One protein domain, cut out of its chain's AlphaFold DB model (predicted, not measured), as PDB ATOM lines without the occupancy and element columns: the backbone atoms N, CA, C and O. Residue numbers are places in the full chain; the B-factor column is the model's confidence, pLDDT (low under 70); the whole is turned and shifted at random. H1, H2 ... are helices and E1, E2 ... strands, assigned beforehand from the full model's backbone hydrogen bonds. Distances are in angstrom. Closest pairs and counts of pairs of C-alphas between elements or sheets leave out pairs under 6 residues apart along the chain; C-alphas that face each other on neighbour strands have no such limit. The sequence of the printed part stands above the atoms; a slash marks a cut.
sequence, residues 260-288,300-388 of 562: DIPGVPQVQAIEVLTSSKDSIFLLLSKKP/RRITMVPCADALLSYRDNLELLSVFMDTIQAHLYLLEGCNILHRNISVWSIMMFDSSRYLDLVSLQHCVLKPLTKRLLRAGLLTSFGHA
ATOM      1  N   ASP A 260     175.040 247.088 229.001       71.50
ATOM      2  CA  ASP A 260     174.775 246.890 227.582       71.50
ATOM      3  C   ASP A 260     173.298 246.542 227.404       71.50
ATOM      4  O   ASP A 260     172.872 245.436 227.740       71.50
ATOM      5  N   ILE A 261     172.504 247.496 226.920       80.31
ATOM      6  CA  ILE A 261     171.095 247.265 226.602       80.31
ATOM      7  C   ILE A 261     171.016 246.870 225.126       80.31
ATOM      8  O   ILE A 261     171.334 247.693 224.261       80.31
ATOM      9  N   PRO A 262     170.582 245.640 224.798       84.56
ATOM     10  CA  PRO A 262     170.440 245.222 223.411       84.56
ATOM     11  C   PRO A 262     169.504 246.158 222.639       84.56
ATOM     12  O   PRO A 262     168.424 246.505 223.117       84.56
ATOM     13  N   GLY A 263     169.924 246.556 221.436       85.69
ATOM     14  CA  GLY A 263     169.150 247.458 220.579       85.69
ATOM     15  C   GLY A 263     169.263 248.943 220.949       85.69
ATOM     16  O   GLY A 263     168.548 249.758 220.371       85.69
ATOM     17  N   VAL A 264     170.177 249.318 221.851       87.44
ATOM     18  CA  VAL A 264     170.533 250.711 222.174       87.44
ATOM     19  C   VAL A 264     172.010 250.959 221.826       87.44
ATOM     20  O   VAL A 264     172.836 250.078 222.067       87.44
ATOM     21  N   PRO A 265     172.388 252.122 221.251       86.19
ATOM     22  CA  PRO A 265     173.785 252.423 220.965       86.19
ATOM     23  C   PRO A 265     174.633 252.468 222.238       86.19
ATOM     24  O   PRO A 265     174.280 253.151 223.201       86.19
ATOM     25  N   GLN A 266     175.793 251.821 222.199       80.62
ATOM     26  CA  GLN A 266     176.826 251.990 223.213       80.62
ATOM     27  C   GLN A 266     177.574 253.293 222.973       80.62
ATOM     28  O   GLN A 266     177.984 253.595 221.848       80.62
ATOM     29  N   VAL A 267     177.797 254.045 224.042       77.56
ATOM     30  CA  VAL A 267     178.620 255.246 224.000       77.56
ATOM     31  C   VAL A 267     180.086 254.839 224.121       77.56
ATOM     32  O   VAL A 267     180.493 254.242 225.102       77.56
ATOM     33  N   GLN A 268     180.889 255.168 223.113       72.62
ATOM     34  CA  GLN A 268     182.325 254.858 223.089       72.62
ATOM     35  C   GLN A 268     183.176 256.011 223.622       72.62
ATOM     36  O   GLN A 268     184.262 255.810 224.157       72.62
ATOM     37  N   ALA A 269     182.709 257.245 223.436       64.44
ATOM     38  CA  ALA A 269     183.386 258.428 223.940       64.44
ATOM     39  C   ALA A 269     182.387 259.569 224.113       64.44
ATOM     40  O   ALA A 269     181.546 259.809 223.244       64.44
ATOM     41  N   ILE A 270     182.524 260.313 225.209       66.25
ATOM     42  CA  ILE A 270     181.845 261.591 225.417       66.25
ATOM     43  C   ILE A 270     182.920 262.650 225.592       66.25
ATOM     44  O   ILE A 270     183.724 262.589 226.517       66.25
ATOM     45  N   GLU A 271     182.897 263.664 224.739       60.34
ATOM     46  CA  GLU A 271     183.662 264.882 224.952       60.34
ATOM     47  C   GLU A 271     182.691 266.011 225.276       60.34
ATOM     48  O   GLU A 271     181.839 266.385 224.464       60.34
ATOM     49  N   VAL A 272     182.826 266.585 226.467       59.94
ATOM     50  CA  VAL A 272     182.228 267.884 226.757       59.94
ATOM     51  C   VAL A 272     183.167 268.928 226.178       59.94
ATOM     52  O   VAL A 272     184.266 269.130 226.689       59.94
ATOM     53  N   LEU A 273     182.732 269.619 225.127       54.56
ATOM     54  CA  LEU A 273     183.449 270.776 224.613       54.56
ATOM     55  C   LEU A 273     183.257 271.912 225.611       54.56
ATOM     56  O   LEU A 273     182.343 272.734 225.506       54.56
ATOM     57  N   THR A 274     184.092 271.917 226.647       45.00
ATOM     58  CA  THR A 274     184.115 272.999 227.616       45.00
ATOM     59  C   THR A 274     184.592 274.252 226.898       45.00
ATOM     60  O   THR A 274     185.731 274.322 226.437       45.00
ATOM     61  N   SER A 275     183.733 275.266 226.866       47.47
ATOM     62  CA  SER A 275     183.996 276.614 226.349       47.47
ATOM     63  C   SER A 275     185.101 277.374 227.103       47.47
ATOM     64  O   SER A 275     185.290 278.566 226.873       47.47
ATOM     65  N   SER A 276     185.852 276.719 227.996       41.50
ATOM     66  CA  SER A 276     186.882 277.340 228.837       41.50
ATOM     67  C   SER A 276     188.071 277.890 228.042       41.50
ATOM     68  O   SER A 276     188.837 278.686 228.579       41.50
ATOM     69  N   LYS A 277     188.211 277.515 226.762       41.25
ATOM     70  CA  LYS A 277     189.241 278.049 225.856       41.25
ATOM     71  C   LYS A 277     188.693 278.930 224.727       41.25
ATOM     72  O   LYS A 277     189.480 279.592 224.051       41.25
ATOM     73  N   ASP A 278     187.371 279.017 224.562       49.09
ATOM     74  CA  ASP A 278     186.759 279.919 223.587       49.09
ATOM     75  C   ASP A 278     186.693 281.324 224.185       49.09
ATOM     76  O   ASP A 278     185.746 281.706 224.875       49.09
ATOM     77  N   SER A 279     187.727 282.117 223.907       52.22
ATOM     78  CA  SER A 279     187.905 283.477 224.437       52.22
ATOM     79  C   SER A 279     186.738 284.430 224.096       52.22
ATOM     80  O   SER A 279     186.583 285.469 224.738       52.22
ATOM     81  N   ILE A 280     185.851 284.047 223.166       58.06
ATOM     82  CA  ILE A 280     184.633 284.786 222.819       58.06
ATOM     83  C   ILE A 280     183.625 284.719 223.963       58.06
ATOM     84  O   ILE A 280     182.951 285.701 224.233       58.06
ATOM     85  N   PHE A 281     183.567 283.605 224.703       52.91
ATOM     86  CA  PHE A 281     182.737 283.493 225.899       52.91
ATOM     87  C   PHE A 281     183.210 284.470 226.975       52.91
ATOM     88  O   PHE A 281     182.390 285.184 227.535       52.91
ATOM     89  N   LEU A 282     184.528 284.568 227.191       55.97
ATOM     90  CA  LEU A 282     185.139 285.546 228.097       55.97
ATOM     91  C   LEU A 282     184.875 286.996 227.664       55.97
ATOM     92  O   LEU A 282     184.713 287.865 228.515       55.97
ATOM     93  N   LEU A 283     184.845 287.276 226.357       60.88
ATOM     94  CA  LEU A 283     184.495 288.596 225.825       60.88
ATOM     95  C   LEU A 283     183.011 288.918 226.077       60.88
ATOM     96  O   LEU A 283     182.685 289.991 226.583       60.88
ATOM     97  N   LEU A 284     182.123 287.966 225.782       56.88
ATOM     98  CA  LEU A 284     180.674 288.094 225.954       56.88
ATOM     99  C   LEU A 284     180.252 288.107 227.436       56.88
ATOM    100  O   LEU A 284     179.254 288.732 227.780       56.88
ATOM    101  N   SER A 285     181.022 287.476 228.331       51.97
ATOM    102  CA  SER A 285     180.750 287.417 229.775       51.97
ATOM    103  C   SER A 285     181.226 288.648 230.556       51.97
ATOM    104  O   SER A 285     180.880 288.789 231.726       51.97
ATOM    105  N   LYS A 286     182.043 289.529 229.955       56.62
ATOM    106  CA  LYS A 286     182.602 290.745 230.590       56.62
ATOM    107  C   LYS A 286     181.655 291.957 230.574       56.62
ATOM    108  O   LYS A 286     182.024 293.022 231.062       56.62
ATOM    109  N   LYS A 287     180.453 291.824 230.008       54.81
ATOM    110  CA  LYS A 287     179.461 292.899 229.822       54.81
ATOM    111  C   LYS A 287     178.118 292.532 230.470       54.81
ATOM    112  O   LYS A 287     177.921 291.353 230.765       54.81
ATOM    113  N   PRO A 288     177.244 293.510 230.806       49.00
ATOM    114  CA  PRO A 288     176.194 293.288 231.792       49.00
ATOM    115  C   PRO A 288     175.244 292.184 231.341       49.00
ATOM    116  O   PRO A 288     175.008 291.996 230.150       49.00
ATOM    117  N   ARG A 300     178.286 268.873 223.518       58.56
ATOM    118  CA  ARG A 300     178.837 267.532 223.719       58.56
ATOM    119  C   ARG A 300     179.031 266.874 222.363       58.56
ATOM    120  O   ARG A 300     178.156 266.982 221.506       58.56
ATOM    121  N   ARG A 301     180.153 266.186 222.181       66.06
ATOM    122  CA  ARG A 301     180.327 265.212 221.101       66.06
ATOM    123  C   ARG A 301     180.237 263.825 221.707       66.06
ATOM    124  O   ARG A 301     180.859 263.572 222.735       66.06
ATOM    125  N   ILE A 302     179.452 262.961 221.085       69.81
ATOM    126  CA  ILE A 302     179.210 261.602 221.562       69.81
ATOM    127  C   ILE A 302     179.533 260.658 220.405       69.81
ATOM    128  O   ILE A 302     178.913 260.757 219.346       69.81
ATOM    129  N   THR A 303     180.512 259.773 220.592       72.69
ATOM    130  CA  THR A 303     180.767 258.643 219.688       72.69
ATOM    131  C   THR A 303     179.906 257.483 220.136       72.69
ATOM    132  O   THR A 303     179.944 257.121 221.311       72.69
ATOM    133  N   MET A 304     179.168 256.879 219.211       79.38
ATOM    134  CA  MET A 304     178.337 255.715 219.499       79.38
ATOM    135  C   MET A 304     178.610 254.588 218.508       79.38
ATOM    136  O   MET A 304     178.970 254.842 217.358       79.38
ATOM    137  N   VAL A 305     178.410 253.353 218.959       79.31
ATOM    138  CA  VAL A 305     178.466 252.120 218.162       79.31
ATOM    139  C   VAL A 305     177.150 251.362 218.386       79.31
ATOM    140  O   VAL A 305     176.654 251.360 219.513       79.31
ATOM    141  N   PRO A 306     176.553 250.727 217.360       83.81
ATOM    142  CA  PRO A 306     177.035 250.574 215.984       83.81
ATOM    143  C   PRO A 306     176.781 251.794 215.086       83.81
ATOM    144  O   PRO A 306     175.902 252.613 215.345       83.81
ATOM    145  N   CYS A 307     177.523 251.887 213.975       82.94
ATOM    146  CA  CYS A 307     177.130 252.754 212.864       82.94
ATOM    147  C   CYS A 307     175.888 252.157 212.190       82.94
ATOM    148  O   CYS A 307     175.887 250.977 211.824       82.94
ATOM    149  N   ALA A 308     174.856 252.982 212.018       86.19
ATOM    150  CA  ALA A 308     173.533 252.563 211.579       86.19
ATOM    151  C   ALA A 308     172.994 253.444 210.442       86.19
ATOM    152  O   ALA A 308     173.342 254.619 210.308       86.19
ATOM    153  N   ASP A 309     172.100 252.873 209.645       86.56
ATOM    154  CA  ASP A 309     171.324 253.558 208.624       86.56
ATOM    155  C   ASP A 309     169.968 254.023 209.172       86.56
ATOM    156  O   ASP A 309     169.432 253.488 210.143       86.56
ATOM    157  N   ALA A 310     169.378 255.025 208.524       86.88
ATOM    158  CA  ALA A 310     168.046 255.515 208.872       86.88
ATOM    159  C   ALA A 310     166.960 254.471 208.559       86.88
ATOM    160  O   ALA A 310     167.067 253.763 207.552       86.88
ATOM    161  N   LEU A 311     165.869 254.458 209.341       88.94
ATOM    162  CA  LEU A 311     164.735 253.543 209.150       88.94
ATOM    163  C   LEU A 311     164.229 253.508 207.707       88.94
ATOM    164  O   LEU A 311     163.966 252.440 207.182       88.94
ATOM    165  N   LEU A 312     164.135 254.654 207.029       86.81
ATOM    166  CA  LEU A 312     163.596 254.743 205.663       86.81
ATOM    167  C   LEU A 312     164.457 254.057 204.584       86.81
ATOM    168  O   LEU A 312     164.049 254.022 203.427       86.81
ATOM    169  N   SER A 313     165.625 253.515 204.944       87.44
ATOM    170  CA  SER A 313     166.500 252.744 204.050       87.44
ATOM    171  C   SER A 313     166.247 251.229 204.075       87.44
ATOM    172  O   SER A 313     167.073 250.474 203.555       87.44
ATOM    173  N   TYR A 314     165.146 250.765 204.684       91.06
ATOM    174  CA  TYR A 314     164.752 249.350 204.660       91.06
ATOM    175  C   TYR A 314     164.617 248.830 203.217       91.06
ATOM    176  O   TYR A 314     164.238 249.562 202.301       91.06
ATOM    177  N   ARG A 315     164.911 247.543 203.022       90.69
ATOM    178  CA  ARG A 315     164.856 246.870 201.717       90.69
ATOM    179  C   ARG A 315     163.453 246.389 201.371       90.69
ATOM    180  O   ARG A 315     163.003 246.556 200.242       90.69
ATOM    181  N   ASP A 316     162.764 245.799 202.342       90.50
ATOM    182  CA  ASP A 316     161.430 245.233 202.173       90.50
ATOM    183  C   ASP A 316     160.620 245.251 203.478       90.50
ATOM    184  O   ASP A 316     161.099 245.666 204.538       90.50
ATOM    185  N   ASN A 317     159.366 244.805 203.387       92.00
ATOM    186  CA  ASN A 317     158.447 244.758 204.520       92.00
ATOM    187  C   ASN A 317     158.952 243.848 205.651       92.00
ATOM    188  O   ASN A 317     158.696 244.145 206.811       92.00
ATOM    189  N   LEU A 318     159.679 242.768 205.350       90.19
ATOM    190  CA  LEU A 318     160.162 241.841 206.372       90.19
ATOM    191  C   LEU A 318     161.281 242.477 207.210       90.19
ATOM    192  O   LEU A 318     161.242 242.406 208.437       90.19
ATOM    193  N   GLU A 319     162.235 243.152 206.560       90.88
ATOM    194  CA  GLU A 319     163.280 243.916 207.251       90.88
ATOM    195  C   GLU A 319     162.673 245.046 208.090       90.88
ATOM    196  O   GLU A 319     163.054 245.225 209.246       90.88
ATOM    197  N   LEU A 320     161.680 245.763 207.551       94.06
ATOM    198  CA  LEU A 320     160.989 246.824 208.282       94.06
ATOM    199  C   LEU A 320     160.329 246.303 209.567       94.06
ATOM    200  O   LEU A 320     160.510 246.886 210.636       94.06
ATOM    201  N   LEU A 321     159.572 245.205 209.473       93.62
ATOM    202  CA  LEU A 321     158.907 244.603 210.629       93.62
ATOM    203  C   LEU A 321     159.923 244.101 211.661       93.62
ATOM    204  O   LEU A 321     159.710 244.307 212.856       93.62
ATOM    205  N   SER A 322     161.034 243.505 211.211       90.88
ATOM    206  CA  SER A 322     162.136 243.087 212.089       90.88
ATOM    207  C   SER A 322     162.672 244.252 212.915       90.88
ATOM    208  O   SER A 322     162.765 244.147 214.133       90.88
ATOM    209  N   VAL A 323     162.966 245.379 212.262       93.50
ATOM    210  CA  VAL A 323     163.515 246.575 212.915       93.50
ATOM    211  C   VAL A 323     162.548 247.145 213.956       93.50
ATOM    212  O   VAL A 323     162.969 247.509 215.054       93.50
ATOM    213  N   PHE A 324     161.244 247.185 213.660       95.50
ATOM    214  CA  PHE A 324     160.243 247.617 214.640       95.50
ATOM    215  C   PHE A 324     160.187 246.694 215.859       95.50
ATOM    216  O   PHE A 324     160.257 247.188 216.979       95.50
ATOM    217  N   MET A 325     160.106 245.373 215.669       93.62
ATOM    218  CA  MET A 325     160.089 244.432 216.797       93.62
ATOM    219  C   MET A 325     161.352 244.537 217.647       93.62
ATOM    220  O   MET A 325     161.259 244.543 218.872       93.62
ATOM    221  N   ASP A 326     162.510 244.676 217.002       92.31
ATOM    222  CA  ASP A 326     163.775 244.842 217.703       92.31
ATOM    223  C   ASP A 326     163.749 246.118 218.574       92.31
ATOM    224  O   ASP A 326     163.978 246.070 219.782       92.31
ATOM    225  N   THR A 327     163.339 247.259 218.017       94.62
ATOM    226  CA  THR A 327     163.261 248.513 218.793       94.62
ATOM    227  C   THR A 327     162.173 248.543 219.871       94.62
ATOM    228  O   THR A 327     162.386 249.163 220.914       94.62
ATOM    229  N   ILE A 328     161.040 247.853 219.684       95.56
ATOM    230  CA  ILE A 328     160.019 247.681 220.734       95.56
ATOM    231  C   ILE A 328     160.601 246.858 221.889       95.56
ATOM    232  O   ILE A 328     160.458 247.226 223.051       95.56
ATOM    233  N   GLN A 329     161.325 245.785 221.582       92.94
ATOM    234  CA  GLN A 329     161.994 244.966 222.588       92.94
ATOM    235  C   GLN A 329     163.122 245.732 223.308       92.94
ATOM    236  O   GLN A 329     163.250 245.623 224.525       92.94
ATOM    237  N   ALA A 330     163.896 246.557 222.595       91.88
ATOM    238  CA  ALA A 330     164.902 247.436 223.199       91.88
ATOM    239  C   ALA A 330     164.262 248.442 224.172       91.88
ATOM    240  O   ALA A 330     164.785 248.697 225.257       91.88
ATOM    241  N   HIS A 331     163.085 248.970 223.818       94.62
ATOM    242  CA  HIS A 331     162.295 249.799 224.721       94.62
ATOM    243  C   HIS A 331     161.839 249.031 225.973       94.62
ATOM    244  O   HIS A 331     161.844 249.605 227.061       94.62
ATOM    245  N   LEU A 332     161.444 247.759 225.858       92.94
ATOM    246  CA  LEU A 332     161.105 246.941 227.029       92.94
ATOM    247  C   LEU A 332     162.312 246.807 227.969       92.94
ATOM    248  O   LEU A 332     162.185 247.045 229.167       92.94
ATOM    249  N   TYR A 333     163.502 246.527 227.429       89.94
ATOM    250  CA  TYR A 333     164.724 246.418 228.233       89.94
ATOM    251  C   TYR A 333     165.112 247.727 228.927       89.94
ATOM    252  O   TYR A 333     165.572 247.703 230.068       89.94
ATOM    253  N   LEU A 334     164.905 248.874 228.274       89.50
ATOM    254  CA  LEU A 334     165.087 250.191 228.894       89.50
ATOM    255  C   LEU A 334     164.141 250.402 230.078       89.50
ATOM    256  O   LEU A 334     164.546 250.950 231.106       89.50
ATOM    257  N   LEU A 335     162.893 249.960 229.945       88.56
ATOM    258  CA  LEU A 335     161.896 250.080 230.995       88.56
ATOM    259  C   LEU A 335     162.199 249.134 232.166       88.56
ATOM    260  O   LEU A 335     162.359 249.595 233.288       88.56
ATOM    261  N   GLU A 336     162.342 247.833 231.923       87.56
ATOM    262  CA  GLU A 336     162.548 246.838 232.987       87.56
ATOM    263  C   GLU A 336     163.942 246.922 233.618       87.56
ATOM    264  O   GLU A 336     164.114 246.740 234.824       87.56
ATOM    265  N   GLY A 337     164.963 247.189 232.802       81.69
ATOM    266  CA  GLY A 337     166.354 247.193 233.239       81.69
ATOM    267  C   GLY A 337     166.809 248.522 233.831       81.69
ATOM    268  O   GLY A 337     167.711 248.534 234.675       81.69
ATOM    269  N   CYS A 338     166.233 249.639 233.378       84.94
ATOM    270  CA  CYS A 338     166.704 250.985 233.719       84.94
ATOM    271  C   CYS A 338     165.606 251.943 234.186       84.94
ATOM    272  O   CYS A 338     165.939 253.045 234.622       84.94
ATOM    273  N   ASN A 339     164.335 251.535 234.131       86.38
ATOM    274  CA  ASN A 339     163.179 252.369 234.445       86.38
ATOM    275  C   ASN A 339     163.138 253.657 233.601       86.38
ATOM    276  O   ASN A 339     162.886 254.745 234.110       86.38
ATOM    277  N   ILE A 340     163.455 253.558 232.302       89.25
ATOM    278  CA  ILE A 340     163.530 254.707 231.387       89.25
ATOM    279  C   ILE A 340     162.324 254.740 230.441       89.25
ATOM    280  O   ILE A 340     162.034 253.760 229.759       89.25
ATOM    281  N   LEU A 341     161.683 255.910 230.329       89.75
ATOM    282  CA  LEU A 341     160.780 256.246 229.220       89.75
ATOM    283  C   LEU A 341     161.554 256.995 228.135       89.75
ATOM    284  O   LEU A 341     162.313 257.919 228.442       89.75
ATOM    285  N   HIS A 342     161.334 256.648 226.867       90.94
ATOM    286  CA  HIS A 342     162.055 257.240 225.740       90.94
ATOM    287  C   HIS A 342     161.498 258.613 225.346       90.94
ATOM    288  O   HIS A 342     162.255 259.550 225.084       90.94
ATOM    289  N   ARG A 343     160.167 258.743 225.304       88.31
ATOM    290  CA  ARG A 343     159.419 259.998 225.092       88.31
ATOM    291  C   ARG A 343     159.603 260.715 223.752       88.31
ATOM    292  O   ARG A 343     159.006 261.764 223.545       88.31
ATOM    293  N   ASN A 344     160.402 260.168 222.839       86.94
ATOM    294  CA  ASN A 344     160.633 260.731 221.502       86.94
ATOM    295  C   ASN A 344     160.776 259.641 220.424       86.94
ATOM    296  O   ASN A 344     161.700 259.669 219.611       86.94
ATOM    297  N   ILE A 345     159.903 258.629 220.456       92.19
ATOM    298  CA  ILE A 345     159.877 257.583 219.423       92.19
ATOM    299  C   ILE A 345     159.317 258.173 218.125       92.19
ATOM    300  O   ILE A 345     158.234 258.753 218.117       92.19
ATOM    301  N   SER A 346     160.075 258.047 217.040       89.62
ATOM    302  CA  SER A 346     159.735 258.542 215.704       89.62
ATOM    303  C   SER A 346     160.545 257.806 214.631       89.62
ATOM    304  O   SER A 346     161.452 257.025 214.932       89.62
ATOM    305  N   VAL A 347     160.304 258.124 213.355       84.44
ATOM    306  CA  VAL A 347     161.111 257.602 212.233       84.44
ATOM    307  C   VAL A 347     162.594 257.996 212.315       84.44
ATOM    308  O   VAL A 347     163.422 257.396 211.635       84.44
ATOM    309  N   TRP A 348     162.929 258.996 213.136       84.31
ATOM    310  CA  TRP A 348     164.286 259.520 213.324       84.31
ATOM    311  C   TRP A 348     165.008 258.922 214.532       84.31
ATOM    312  O   TRP A 348     166.222 259.057 214.641       84.31
ATOM    313  N   SER A 349     164.271 258.311 215.463       90.00
ATOM    314  CA  SER A 349     164.839 257.624 216.629       90.00
ATOM    315  C   SER A 349     165.029 256.128 216.388       90.00
ATOM    316  O   SER A 349     165.597 255.449 217.229       90.00
ATOM    317  N   ILE A 350     164.508 255.595 215.284       93.19
ATOM    318  CA  ILE A 350     164.661 254.192 214.904       93.19
ATOM    319  C   ILE A 350     165.672 254.127 213.762       93.19
ATOM    320  O   ILE A 350     165.521 254.773 212.722       93.19
ATOM    321  N   MET A 351     166.713 253.333 213.960       92.62
ATOM    322  CA  MET A 351     167.777 253.094 212.998       92.62
ATOM    323  C   MET A 351     167.955 251.593 212.769       92.62
ATOM    324  O   MET A 351     167.354 250.767 213.455       92.62
ATOM    325  N   MET A 352     168.760 251.236 211.772       90.19
ATOM    326  CA  MET A 352     169.028 249.850 211.398       90.19
ATOM    327  C   MET A 352     170.510 249.625 211.143       90.19
ATOM    328  O   MET A 352     171.176 250.476 210.566       90.19
ATOM    329  N   PHE A 353     171.042 248.478 211.538       87.81
ATOM    330  CA  PHE A 353     172.457 248.169 211.343       87.81
ATOM    331  C   PHE A 353     172.668 246.689 211.043       87.81
ATOM    332  O   PHE A 353     171.851 245.827 211.366       87.81
ATOM    333  N   ASP A 354     173.787 246.400 210.394       86.00
ATOM    334  CA  ASP A 354     174.226 245.039 210.123       86.00
ATOM    335  C   ASP A 354     174.912 244.468 211.370       86.00
ATOM    336  O   ASP A 354     176.054 244.815 211.678       86.00
ATOM    337  N   SER A 355     174.194 243.618 212.107       78.81
ATOM    338  CA  SER A 355     174.667 243.030 213.365       78.81
ATOM    339  C   SER A 355     175.884 242.127 213.188       78.81
ATOM    340  O   SER A 355     176.702 242.029 214.101       78.81
ATOM    341  N   SER A 356     176.071 241.542 212.000       77.50
ATOM    342  CA  SER A 356     177.220 240.676 211.708       77.50
ATOM    343  C   SER A 356     178.566 241.401 211.817       77.50
ATOM    344  O   SER A 356     179.585 240.770 212.081       77.50
ATOM    345  N   ARG A 357     178.571 242.734 211.682       79.50
ATOM    346  CA  ARG A 357     179.781 243.571 211.742       79.50
ATOM    347  C   ARG A 357     180.251 243.892 213.158       79.50
ATOM    348  O   ARG A 357     181.336 244.442 213.308       79.50
ATOM    349  N   TYR A 358     179.441 243.603 214.173       76.44
ATOM    350  CA  TYR A 358     179.713 244.025 215.550       76.44
ATOM    351  C   TYR A 358     179.513 242.895 216.569       76.44
ATOM    352  O   TYR A 358     179.300 243.171 217.748       76.44
ATOM    353  N   LEU A 359     179.590 241.635 216.123       70.06
ATOM    354  CA  LEU A 359     179.404 240.442 216.961       70.06
ATOM    355  C   LEU A 359     180.322 240.420 218.196       70.06
ATOM    356  O   LEU A 359     179.909 239.926 219.239       70.06
ATOM    357  N   ASP A 360     181.526 240.985 218.081       63.75
ATOM    358  CA  ASP A 360     182.529 241.013 219.153       63.75
ATOM    359  C   ASP A 360     182.437 242.255 220.059       63.75
ATOM    360  O   ASP A 360     183.114 242.319 221.083       63.75
ATOM    361  N   LEU A 361     181.653 243.270 219.673       59.75
ATOM    362  CA  LEU A 361     181.697 244.602 220.293       59.75
ATOM    363  C   LEU A 361     180.478 244.930 221.148       59.75
ATOM    364  O   LEU A 361     180.582 245.731 222.070       59.75
ATOM    365  N   VAL A 362     179.321 244.360 220.834       60.91
ATOM    366  CA  VAL A 362     178.070 244.752 221.479       60.91
ATOM    367  C   VAL A 362     177.251 243.491 221.727       60.91
ATOM    368  O   VAL A 362     177.202 242.599 220.876       60.91
ATOM    369  N   SER A 363     176.567 243.423 222.870       57.41
ATOM    370  CA  SER A 363     175.557 242.394 223.153       57.41
ATOM    371  C   SER A 363     174.333 242.637 222.262       57.41
ATOM    372  O   SER A 363     173.310 243.170 222.693       57.41
ATOM    373  N   LEU A 364     174.478 242.368 220.965       60.25
ATOM    374  CA  LEU A 364     173.513 242.795 219.967       60.25
ATOM    375  C   LEU A 364     172.249 241.961 220.011       60.25
ATOM    376  O   LEU A 364     172.252 240.734 220.101       60.25
ATOM    377  N   GLN A 365     171.153 242.682 219.838       58.44
ATOM    378  CA  GLN A 365     169.854 242.122 219.568       58.44
ATOM    379  C   GLN A 365     169.909 241.260 218.304       58.44
ATOM    380  O   GLN A 365     170.167 241.739 217.199       58.44
ATOM    381  N   HIS A 366     169.688 239.961 218.473       55.72
ATOM    382  CA  HIS A 366     169.583 239.014 217.374       55.72
ATOM    383  C   HIS A 366     168.116 238.662 217.151       55.72
ATOM    384  O   HIS A 366     167.621 237.705 217.735       55.72
ATOM    385  N   CYS A 367     167.475 239.479 216.305       59.41
ATOM    386  CA  CYS A 367     166.164 239.354 215.662       59.41
ATOM    387  C   CYS A 367     165.145 238.455 216.381       59.41
ATOM    388  O   CYS A 367     165.239 237.227 216.312       59.41
ATOM    389  N   VAL A 368     164.049 239.054 216.870       64.75
ATOM    390  CA  VAL A 368     162.799 238.332 217.223       64.75
ATOM    391  C   VAL A 368     162.369 237.359 216.103       64.75
ATOM    392  O   VAL A 368     161.739 236.333 216.354       64.75
ATOM    393  N   LEU A 369     162.767 237.652 214.857       70.44
ATOM    394  CA  LEU A 369     162.523 236.844 213.663       70.44
ATOM    395  C   LEU A 369     163.605 235.824 213.286       70.44
ATOM    396  O   LEU A 369     163.349 235.019 212.395       70.44
ATOM    397  N   LYS A 370     164.785 235.801 213.922       68.81
ATOM    398  CA  LYS A 370     165.856 234.833 213.597       68.81
ATOM    399  C   LYS A 370     165.376 233.375 213.643       68.81
ATOM    400  O   LYS A 370     165.783 232.604 212.778       68.81
ATOM    401  N   PRO A 371     164.500 232.971 214.589       69.31
ATOM    402  CA  PRO A 371     163.943 231.619 214.591       69.31
ATOM    403  C   PRO A 371     162.965 231.347 213.437       69.31
ATOM    404  O   PRO A 371     162.673 230.190 213.154       69.31
ATOM    405  N   LEU A 372     162.431 232.393 212.797       68.94
ATOM    406  CA  LEU A 372     161.368 232.311 211.792       68.94
ATOM    407  C   LEU A 372     161.882 232.416 210.350       68.94
ATOM    408  O   LEU A 372     161.170 232.023 209.434       68.94
ATOM    409  N   THR A 373     163.091 232.933 210.110       71.50
ATOM    410  CA  THR A 373     163.643 233.060 208.752       71.50
ATOM    411  C   THR A 373     165.160 232.887 208.712       71.50
ATOM    412  O   THR A 373     165.875 233.309 209.617       71.50
ATOM    413  N   LYS A 374     165.669 232.299 207.619       73.12
ATOM    414  CA  LYS A 374     167.113 232.193 207.332       73.12
ATOM    415  C   LYS A 374     167.693 233.464 206.693       73.12
ATOM    416  O   LYS A 374     168.901 233.543 206.487       73.12
ATOM    417  N   ARG A 375     166.850 234.443 206.339       75.62
ATOM    418  CA  ARG A 375     167.276 235.683 205.678       75.62
ATOM    419  C   ARG A 375     168.081 236.561 206.640       75.62
ATOM    420  O   ARG A 375     167.670 236.789 207.774       75.62
ATOM    421  N   LEU A 376     169.199 237.103 206.158       76.19
ATOM    422  CA  LEU A 376     170.004 238.080 206.895       76.19
ATOM    423  C   LEU A 376     169.323 239.457 206.850       76.19
ATOM    424  O   LEU A 376     169.356 240.160 205.831       76.19
ATOM    425  N   LEU A 377     168.679 239.821 207.957       84.62
ATOM    426  CA  LEU A 377     168.024 241.112 208.164       84.62
ATOM    427  C   LEU A 377     168.907 242.012 209.034       84.62
ATOM    428  O   LEU A 377     169.575 241.532 209.949       84.62
ATOM    429  N   ARG A 378     168.900 243.319 208.751       88.38
ATOM    430  CA  ARG A 378     169.505 244.308 209.651       88.38
ATOM    431  C   ARG A 378     168.684 244.394 210.939       88.38
ATOM    432  O   ARG A 378     167.456 244.332 210.891       88.38
ATOM    433  N   ALA A 379     169.370 244.549 212.064       88.31
ATOM    434  CA  ALA A 379     168.754 244.672 213.378       88.31
ATOM    435  C   ALA A 379     168.274 246.105 213.627       88.31
ATOM    436  O   ALA A 379     168.841 247.061 213.085       88.31
ATOM    437  N   GLY A 380     167.232 246.249 214.447       91.56
ATOM    438  CA  GLY A 380     166.738 247.554 214.890       91.56
ATOM    439  C   GLY A 380     167.590 248.178 215.998       91.56
ATOM    440  O   GLY A 380     168.124 247.479 216.853       91.56
ATOM    441  N   LEU A 381     167.712 249.506 215.982       91.56
ATOM    442  CA  LEU A 381     168.459 250.301 216.959       91.56
ATOM    443  C   LEU A 381     167.637 251.520 217.386       91.56
ATOM    444  O   LEU A 381     167.243 252.323 216.538       91.56
ATOM    445  N   LEU A 382     167.386 251.672 218.685       92.69
ATOM    446  CA  LEU A 382     166.666 252.804 219.261       92.69
ATOM    447  C   LEU A 382     167.657 253.879 219.730       92.69
ATOM    448  O   LEU A 382     168.511 253.626 220.574       92.69
ATOM    449  N   THR A 383     167.546 255.086 219.181       90.00
ATOM    450  CA  THR A 383     168.458 256.221 219.389       90.00
ATOM    451  C   THR A 383     167.709 257.464 219.874       90.00
ATOM    452  O   THR A 383     166.490 257.475 219.955       90.00
ATOM    453  N   SER A 384     168.424 258.578 220.080       84.38
ATOM    454  CA  SER A 384     167.820 259.907 220.309       84.38
ATOM    455  C   SER A 384     167.188 260.113 221.698       84.38
ATOM    456  O   SER A 384     166.158 260.775 221.836       84.38
ATOM    457  N   PHE A 385     167.901 259.675 222.741       83.81
ATOM    458  CA  PHE A 385     167.555 259.787 224.171       83.81
ATOM    459  C   PHE A 385     167.554 261.210 224.758       83.81
ATOM    460  O   PHE A 385     167.446 261.383 225.967       83.81
ATOM    461  N   GLY A 386     167.647 262.255 223.931       76.44
ATOM    462  CA  GLY A 386     167.667 263.646 224.398       76.44
ATOM    463  C   GLY A 386     166.394 264.086 225.133       76.44
ATOM    464  O   GLY A 386     166.401 265.133 225.762       76.44
ATOM    465  N   HIS A 387     165.313 263.310 225.081       78.38
ATOM    466  CA  HIS A 387     164.070 263.572 225.815       78.38
ATOM    467  C   HIS A 387     163.704 262.458 226.802       78.38
ATOM    468  O   HIS A 387     162.657 262.534 227.454       78.38
ATOM    469  N   ALA A 388     164.555 261.435 226.903       84.44
ATOM    470  CA  ALA A 388     164.320 260.300 227.769       84.44
ATOM    471  C   ALA A 388     164.354 260.731 229.238       84.44
ATOM    472  O   ALA A 388     165.029 261.695 229.611       84.44
TER     473      ALA A 388
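Overview. This is residues 260 to 288 and 300 to 388 of the 562 residues of the protein "Other/FunK1 protein kinase" of Coprinopsis cinerea (strain Okayama-7 / 130 / ATCC MYA-4618 / FGSC 9003) (UniProt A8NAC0). A small body, in which the long helix H2 packs on a short two-stranded sheet of E3 and E4, runs out on one side into a ribbon of two longer strands, E1 and E2. Beyond this ribbon, residues 275 to 288 stick out as a thin arm that holds the short helix H1, and ribbon and arm together make the length. The 118 printed residues hold three named helices and four named strands in the order E1 H1 E2 H2 E3 H3 E4, both sheets antiparallel, and the class is mixed, helices and strands, with under half of the residues in named elements. The whole is loose, with a radius of gyration of the C-alphas of 18.2 A and spans of 65 by 28 by 26 A.

Along the chain. E1, residues 266 to 273, begins at C-alpha 266 (176.826, 251.990, 223.213) and is 20.0 A long. E2, residues 300 to 305, is 16.4 A long. H1 is residues 279 to 284. H2, residues 317 to 338, runs 31.0 A from C-alpha 317 (158.447, 244.758, 204.520) to C-alpha 338 (166.704, 250.985, 233.719). E3 is residues 350 to 353, H3 residues 355 to 358, and E4 residues 379 to 382, ending at C-alpha 382 (166.666, 252.804, 219.261).

Arrangement. E1 and E2 are antiparallel neighbours at 165 degrees, with N 268 and O 303 2.8 A apart and N 305 and O 266 2.9 A apart, both within hydrogen-bond range. E3 and E4 are antiparallel at 143 degrees, with N 351 and O 381 within hydrogen-bond range at 2.8 A. Residues 309 to 310 pair antiparallel with residues 351 to 352 of E3. E1 and E2 are each apart from E3 and from E4. H2 and E4 have 16 pairs of C-alphas within 8 A, the closest those of Val 323 and Gly 380, 3.9 A. H2 and E3 have 5, the closest those of Val 323 and Met 352, 6.6 A. H3 and E4 have 1 such pair, Ser 355 and Ala 379, 6.1 A. H1 is apart from H2, H3, E3 and E4. In H1 and H2 every O i to N i+4 pair is within hydrogen-bond range; H3 is too short for such a pair.

Size, cuts and confidence. The C-alphas farthest apart, of Pro 288 and Lys 374, are 66.4 A apart. Without residues 275 to 288, which stand free, the body spans 48 by 26 by 25 A. Residues 289 to 299 are not printed, and C-alphas 288 and 300 are 27.1 A apart across this cut. The links E2 to H2, H2 to E3 and H3 to E4 are long; the last, residues 359 to 378, has no named element. The mean pLDDT of the printed part is 77.6, and residues 269 to 288, 300 to 302, 360 to 368 and 370 to 372 are under 70.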